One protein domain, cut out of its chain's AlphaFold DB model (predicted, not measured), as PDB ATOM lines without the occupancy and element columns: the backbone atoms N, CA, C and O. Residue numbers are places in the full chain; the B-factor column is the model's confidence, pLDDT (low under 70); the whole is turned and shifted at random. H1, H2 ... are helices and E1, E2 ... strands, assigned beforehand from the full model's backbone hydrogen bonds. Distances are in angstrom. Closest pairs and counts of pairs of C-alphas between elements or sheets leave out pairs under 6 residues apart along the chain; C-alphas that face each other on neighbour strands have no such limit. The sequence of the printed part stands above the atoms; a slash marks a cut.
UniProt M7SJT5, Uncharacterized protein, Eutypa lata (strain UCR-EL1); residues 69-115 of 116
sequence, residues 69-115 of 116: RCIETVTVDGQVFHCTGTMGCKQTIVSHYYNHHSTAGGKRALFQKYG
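What this domain is: This is residues 69 to 115 of the 116 residues of an uncharacterized protein of Eutypa lata (strain UCR-EL1) (UniProt M7SJT5). A small two-stranded hairpin, E1 and E2, makes one end of the domain, and two helices, H1 and H2, set at a wide angle, make the other. The 47 printed residues hold two named strands, then two named helices; the sheet, E1 - E2, is antiparallel and the class is mixed. The whole is compact, with a radius of gyration of the C-alphas of 10.8 A and spans of 31 by 21 by 18 A.

Where its parts are: Find C-alpha 73 at (161.559, 169.078, 124.936), where E1, residues 73 to 76, begins; E2 is residues 79 to 82. H1, residues 90 to 100, runs 15.6 A, and H2, residues 106 to 113, runs 11.4 A to C-alpha 113 at (164.696, 158.925, 134.006).

How they stand to each other: In the hairpin E1 and E2, look at N 74 and O 81, 2.8 A apart, within hydrogen-bond range. E1 and H1 are only just apart, closest 8.4 A. H1 and H2 only just touch, with 3 pairs of C-alphas within 8 A; the closest C-alphas, of Val 94 and Lys 107, are 6.7 A apart. Their lines are only just about perpendicular, at 72 degrees. In H1 and H2 every O i to N i+4 pair is within hydrogen-bond range.

The domain as a whole: The C-alphas farthest apart, of Asp 77 and Gly 115, are 31.6 A apart. The printed part has no cut, no link is long, and no printed residue is under 70 in pLDDT.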
ATOM      1  N   ARG A  69     171.653 168.396 132.697       95.25
ATOM      2  CA  ARG A  69     170.693 169.095 131.825       95.25
ATOM      3  C   ARG A  69     169.354 168.364 131.775       95.25
ATOM      4  O   ARG A  69     169.312 167.142 131.875       95.25
ATOM      5  N   CYS A  70     168.273 169.116 131.591       95.19
ATOM      6  CA  CYS A  70     166.945 168.556 131.364       95.19
ATOM      7  C   CYS A  70     166.916 167.765 130.049       95.19
ATOM      8  O   CYS A  70     167.465 168.214 129.043       95.19
ATOM      9  N   ILE A  71     166.275 166.594 130.068       92.94
ATOM     10  CA  ILE A  71     166.160 165.703 128.900       92.94
ATOM     11  C   ILE A  71     164.877 165.927 128.086       92.94
ATOM     12  O   ILE A  71     164.716 165.334 127.024       92.94
ATOM     13  N   GLU A  72     163.951 166.752 128.582       93.75
ATOM     14  CA  GLU A  72     162.660 166.994 127.930       93.75
ATOM     15  C   GLU A  72     162.775 168.037 126.812       93.75
ATOM     16  O   GLU A  72     163.700 168.856 126.754       93.75
ATOM     17  N   THR A  73     161.769 168.041 125.945       93.31
ATOM     18  CA  THR A  73     161.559 169.078 124.936       93.31
ATOM     19  C   THR A  73     160.382 169.976 125.308       93.31
ATOM     20  O   THR A  73     159.451 169.549 125.990       93.31
ATOM     21  N   VAL A  74     160.401 171.217 124.834       89.62
ATOM     22  CA  VAL A  74     159.306 172.187 124.949       89.62
ATOM     23  C   VAL A  74     158.830 172.588 123.561       89.62
ATOM     24  O   VAL A  74     159.641 172.700 122.642       89.62
ATOM     25  N   THR A  75     157.528 172.818 123.410       89.50
ATOM     26  CA  THR A  75     156.954 173.330 122.163       89.50
ATOM     27  C   THR A  75     156.658 174.814 122.320       89.50
ATOM     28  O   THR A  75     155.903 175.197 123.211       89.50
ATOM     29  N   VAL A  76     157.242 175.637 121.455       87.12
ATOM     30  CA  VAL A  76     157.043 177.090 121.406       87.12
ATOM     31  C   VAL A  76     156.661 177.440 119.974       87.12
ATOM     32  O   VAL A  76     157.369 177.056 119.048       87.12
ATOM     33  N   ASP A  77     155.501 178.074 119.785       89.94
ATOM     34  CA  ASP A  77     154.979 178.456 118.461       89.94
ATOM     35  C   ASP A  77     154.963 177.303 117.432       89.94
ATOM     36  O   ASP A  77     155.250 177.470 116.249       89.94
ATOM     37  N   GLY A  78     154.646 176.088 117.894       90.44
ATOM     38  CA  GLY A  78     154.594 174.883 117.057       90.44
ATOM     39  C   GLY A  78     155.956 174.255 116.735       90.44
ATOM     40  O   GLY A  78     155.996 173.186 116.127       90.44
ATOM     41  N   GLN A  79     157.062 174.856 117.172       92.81
ATOM     42  CA  GLN A  79     158.409 174.301 117.044       92.81
ATOM     43  C   GLN A  79     158.854 173.613 118.336       92.81
ATOM     44  O   GLN A  79     158.574 174.083 119.437       92.81
ATOM     45  N   VAL A  80     159.561 172.489 118.198       93.19
ATOM     46  CA  VAL A  80     160.047 171.673 119.320       93.19
ATOM     47  C   VAL A  80     161.513 171.999 119.601       93.19
ATOM     48  O   VAL A  80     162.361 171.871 118.720       93.19
ATOM     49  N   PHE A  81     161.818 172.369 120.842       92.38
ATOM     50  CA  PHE A  81     163.162 172.703 121.315       92.38
ATOM     51  C   PHE A  81     163.561 171.827 122.495       92.38
ATOM     52  O   PHE A  81     162.723 171.442 123.306       92.38
ATOM     53  N   HIS A  82     164.857 171.563 122.655       93.12
ATOM     54  CA  HIS A  82     165.362 170.975 123.893       93.12
ATOM     55  C   HIS A  82     165.262 171.972 125.041       93.12
ATOM     56  O   HIS A  82     165.665 173.130 124.907       93.12
ATOM     57  N   CYS A  83     164.792 171.504 126.194       94.06
ATOM     58  CA  CYS A  83     164.831 172.302 127.404       94.06
ATOM     59  C   CYS A  83     166.290 172.618 127.784       94.06
ATOM     60  O   CYS A  83     167.181 171.765 127.753       94.06
ATOM     61  N   THR A  84     166.551 173.871 128.145       93.00
ATOM     62  CA  THR A  84     167.889 174.353 128.518       93.00
ATOM     63  C   THR A  84     168.125 174.342 130.028       93.00
ATOM     64  O   THR A  84     169.212 174.702 130.474       93.00
ATOM     65  N   GLY A  85     167.140 173.895 130.816       93.25
ATOM     66  CA  GLY A  85     167.230 173.825 132.271       93.25
ATOM     67  C   GLY A  85     168.387 172.946 132.754       93.25
ATOM     68  O   GLY A  85     168.621 171.855 132.232       93.25
ATOM     69  N   THR A  86     169.092 173.415 133.782       95.75
ATOM     70  CA  THR A  86     170.175 172.692 134.465       95.75
ATOM     71  C   THR A  86     169.831 172.495 135.933       95.75
ATOM     72  O   THR A  86     169.367 173.426 136.591       95.75
ATOM     73  N   MET A  87     170.074 171.300 136.461       96.12
ATOM     74  CA  MET A  87     169.670 170.891 137.805       96.12
ATOM     75  C   MET A  87     170.888 170.362 138.561       96.12
ATOM     76  O   MET A  87     171.595 169.484 138.074       96.12
ATOM     77  N   GLY A  88     171.149 170.912 139.744       95.81
ATOM     78  CA  GLY A  88     172.316 170.561 140.557       95.81
ATOM     79  C   GLY A  88     172.081 169.416 141.544       95.81
ATOM     80  O   GLY A  88     173.046 168.826 142.011       95.81
ATOM     81  N   CYS A  89     170.823 169.116 141.876       94.81
ATOM     82  CA  CYS A  89     170.421 168.058 142.811       94.81
ATOM     83  C   CYS A  89     168.995 167.547 142.524       94.81
ATOM     84  O   CYS A  89     168.245 168.169 141.761       94.81
ATOM     85  N   LYS A  90     168.579 166.445 143.167       94.75
ATOM     86  CA  LYS A  90     167.254 165.817 142.959       94.75
ATOM     87  C   LYS A  90     166.106 166.811 143.168       94.75
ATOM     88  O   LYS A  90     165.179 166.861 142.361       94.75
ATOM     89  N   GLN A  91     166.174 167.656 144.198       93.25
ATOM     90  CA  GLN A  91     165.131 168.647 144.465       93.25
ATOM     91  C   GLN A  91     165.019 169.688 143.341       93.25
ATOM     92  O   GLN A  91     163.903 170.051 142.968       93.25
ATOM     93  N   THR A  92     166.138 170.134 142.757       95.06
ATOM     94  CA  THR A  92     166.083 171.055 141.607       95.06
ATOM     95  C   THR A  92     165.453 170.411 140.372       95.06
ATOM     96  O   THR A  92     164.785 171.119 139.626       95.06
ATOM     97  N   ILE A  93     165.550 169.081 140.204       94.62
ATOM     98  CA  ILE A  93     164.815 168.357 139.152       94.62
ATOM     99  C   ILE A  93     163.311 168.444 139.384       94.62
ATOM    100  O   ILE A  93     162.561 168.833 138.491       94.62
ATOM    101  N   VAL A  94     162.864 168.134 140.602       93.56
ATOM    102  CA  VAL A  94     161.442 168.199 140.961       93.56
ATOM    103  C   VAL A  94     160.890 169.606 140.736       93.56
ATOM    104  O   VAL A  94     159.842 169.756 140.111       93.56
ATOM    105  N   SER A  95     161.587 170.631 141.231       92.94
ATOM    106  CA  SER A  95     161.164 172.024 141.075       92.94
ATOM    107  C   SER A  95     161.144 172.458 139.611       92.94
ATOM    108  O   SER A  95     160.201 173.126 139.199       92.94
ATOM    109  N   HIS A  96     162.139 172.071 138.812       94.62
ATOM    110  CA  HIS A  96     162.160 172.385 137.386       94.62
ATOM    111  C   HIS A  96     160.966 171.756 136.657       94.62
ATOM    112  O   HIS A  96     160.218 172.462 135.983       94.62
ATOM    113  N   TYR A  97     160.731 170.457 136.859       94.19
ATOM    114  CA  TYR A  97     159.607 169.777 136.223       94.19
ATOM    115  C   TYR A  97     158.269 170.344 136.677       94.19
ATOM    116  O   TYR A  97     157.429 170.575 135.831       94.19
ATOM    117  N   TYR A  98     158.074 170.643 137.961       91.50
ATOM    118  CA  TYR A  98     156.817 171.227 138.436       91.50
ATOM    119  C   TYR A  98     156.451 172.546 137.732       91.50
ATOM    120  O   TYR A  98     155.274 172.813 137.514       91.50
ATOM    121  N   ASN A  99     157.446 173.365 137.380       90.94
ATOM    122  CA  ASN A  99     157.218 174.676 136.768       90.94
ATOM    123  C   ASN A  99     157.174 174.648 135.234       90.94
ATOM    124  O   ASN A  99     156.544 175.515 134.637       90.94
ATOM    125  N   HIS A 100     157.859 173.697 134.594       89.75
ATOM    126  CA  HIS A 100     158.078 173.726 133.141       89.75
ATOM    127  C   HIS A 100     157.575 172.487 132.396       89.75
ATOM    128  O   HIS A 100     157.431 172.530 131.176       89.75
ATOM    129  N   HIS A 101     157.308 171.386 133.098       90.44
ATOM    130  CA  HIS A 101     156.983 170.097 132.493       90.44
ATOM    131  C   HIS A 101     155.867 169.375 133.263       90.44
ATOM    132  O   HIS A 101     155.376 169.818 134.298       90.44
ATOM    133  N   SER A 102     155.439 168.219 132.760       83.31
ATOM    134  CA  SER A 102     154.554 167.341 133.524       83.31
ATOM    135  C   SER A 102     155.367 166.449 134.461       83.31
ATOM    136  O   SER A 102     156.389 165.885 134.074       83.31
ATOM    137  N   THR A 103     154.887 166.263 135.690       77.19
ATOM    138  CA  THR A 103     155.460 165.324 136.672       77.19
ATOM    139  C   THR A 103     154.718 163.982 136.686       77.19
ATOM    140  O   THR A 103     154.640 163.317 137.721       77.19
ATOM    141  N   ALA A 104     154.148 163.575 135.545       74.38
ATOM    142  CA  ALA A 104     153.441 162.303 135.408       74.38
ATOM    143  C   ALA A 104     154.297 161.128 135.928       74.38
ATOM    144  O   ALA A 104     155.443 160.951 135.520       74.38
ATOM    145  N   GLY A 105     153.746 160.348 136.866       73.88
ATOM    146  CA  GLY A 105     154.453 159.250 137.549       73.88
ATOM    147  C   GLY A 105     155.170 159.637 138.854       73.88
ATOM    148  O   GLY A 105     155.696 158.769 139.553       73.88
ATOM    149  N   GLY A 106     155.158 160.917 139.233       87.50
ATOM    150  CA  GLY A 106     155.701 161.413 140.497       87.50
ATOM    151  C   GLY A 106     157.234 161.413 140.575       87.50
ATOM    152  O   GLY A 106     157.945 161.085 139.626       87.50
ATOM    153  N   LYS A 107     157.764 161.785 141.751       90.00
ATOM    154  CA  LYS A 107     159.212 161.995 141.956       90.00
ATOM    155  C   LYS A 107     160.073 160.764 141.642       90.00
ATOM    156  O   LYS A 107     161.158 160.910 141.099       90.00
ATOM    157  N   ARG A 108     159.603 159.553 141.974       89.38
ATOM    158  CA  ARG A 108     160.378 158.315 141.756       89.38
ATOM    159  C   ARG A 108     160.590 158.026 140.273       89.38
ATOM    160  O   ARG A 108     161.716 157.750 139.880       89.38
ATOM    161  N   ALA A 109     159.536 158.132 139.464       90.94
ATOM    162  CA  ALA A 109     159.643 157.953 138.017       90.94
ATOM    163  C   ALA A 109     160.547 159.026 137.396       90.94
ATOM    164  O   ALA A 109     161.353 158.735 136.516       90.94
ATOM    165  N   LEU A 110     160.461 160.257 137.909       92.00
ATOM    166  CA  LEU A 110     161.328 161.347 137.489       92.00
ATOM    167  C   LEU A 110     162.807 161.043 137.761       92.00
ATOM    168  O   LEU A 110     163.615 161.184 136.857       92.00
ATOM    169  N   PHE A 111     163.170 160.580 138.958       92.38
ATOM    170  CA  PHE A 111     164.565 160.241 139.272       92.38
ATOM    171  C   PHE A 111     165.086 159.058 138.448       92.38
ATOM    172  O   PHE A 111     166.205 159.121 137.944       92.38
ATOM    173  N   GLN A 112     164.248 158.050 138.187       92.56
ATOM    174  CA  GLN A 112     164.609 156.923 137.322       92.56
ATOM    175  C   GLN A 112     164.988 157.352 135.899       92.56
ATOM    176  O   GLN A 112     165.932 156.795 135.344       92.56
ATOM    177  N   LYS A 113     164.328 158.372 135.326       91.00
ATOM    178  CA  LYS A 113     164.696 158.925 134.006       91.00
ATOM    179  C   LYS A 113     166.143 159.428 133.946       91.00
ATOM    180  O   LYS A 113     166.744 159.417 132.879       91.00
ATOM    181  N   TYR A 114     166.685 159.867 135.081       90.75
ATOM    182  CA  TYR A 114     168.051 160.375 135.214       90.75
ATOM    183  C   TYR A 114     169.025 159.341 135.806       90.75
ATOM    184  O   TYR A 114     170.194 159.661 135.995       90.75
ATOM    185  N   GLY A 115     168.567 158.118 136.106       90.25
ATOM    186  CA  GLY A 115     169.381 157.084 136.756       90.25
ATOM    187  C   GLY A 115     169.730 157.382 138.222       90.25
ATOM    188  O   GLY A 115     170.810 157.000 138.667       90.25
TER     189      GLY A 115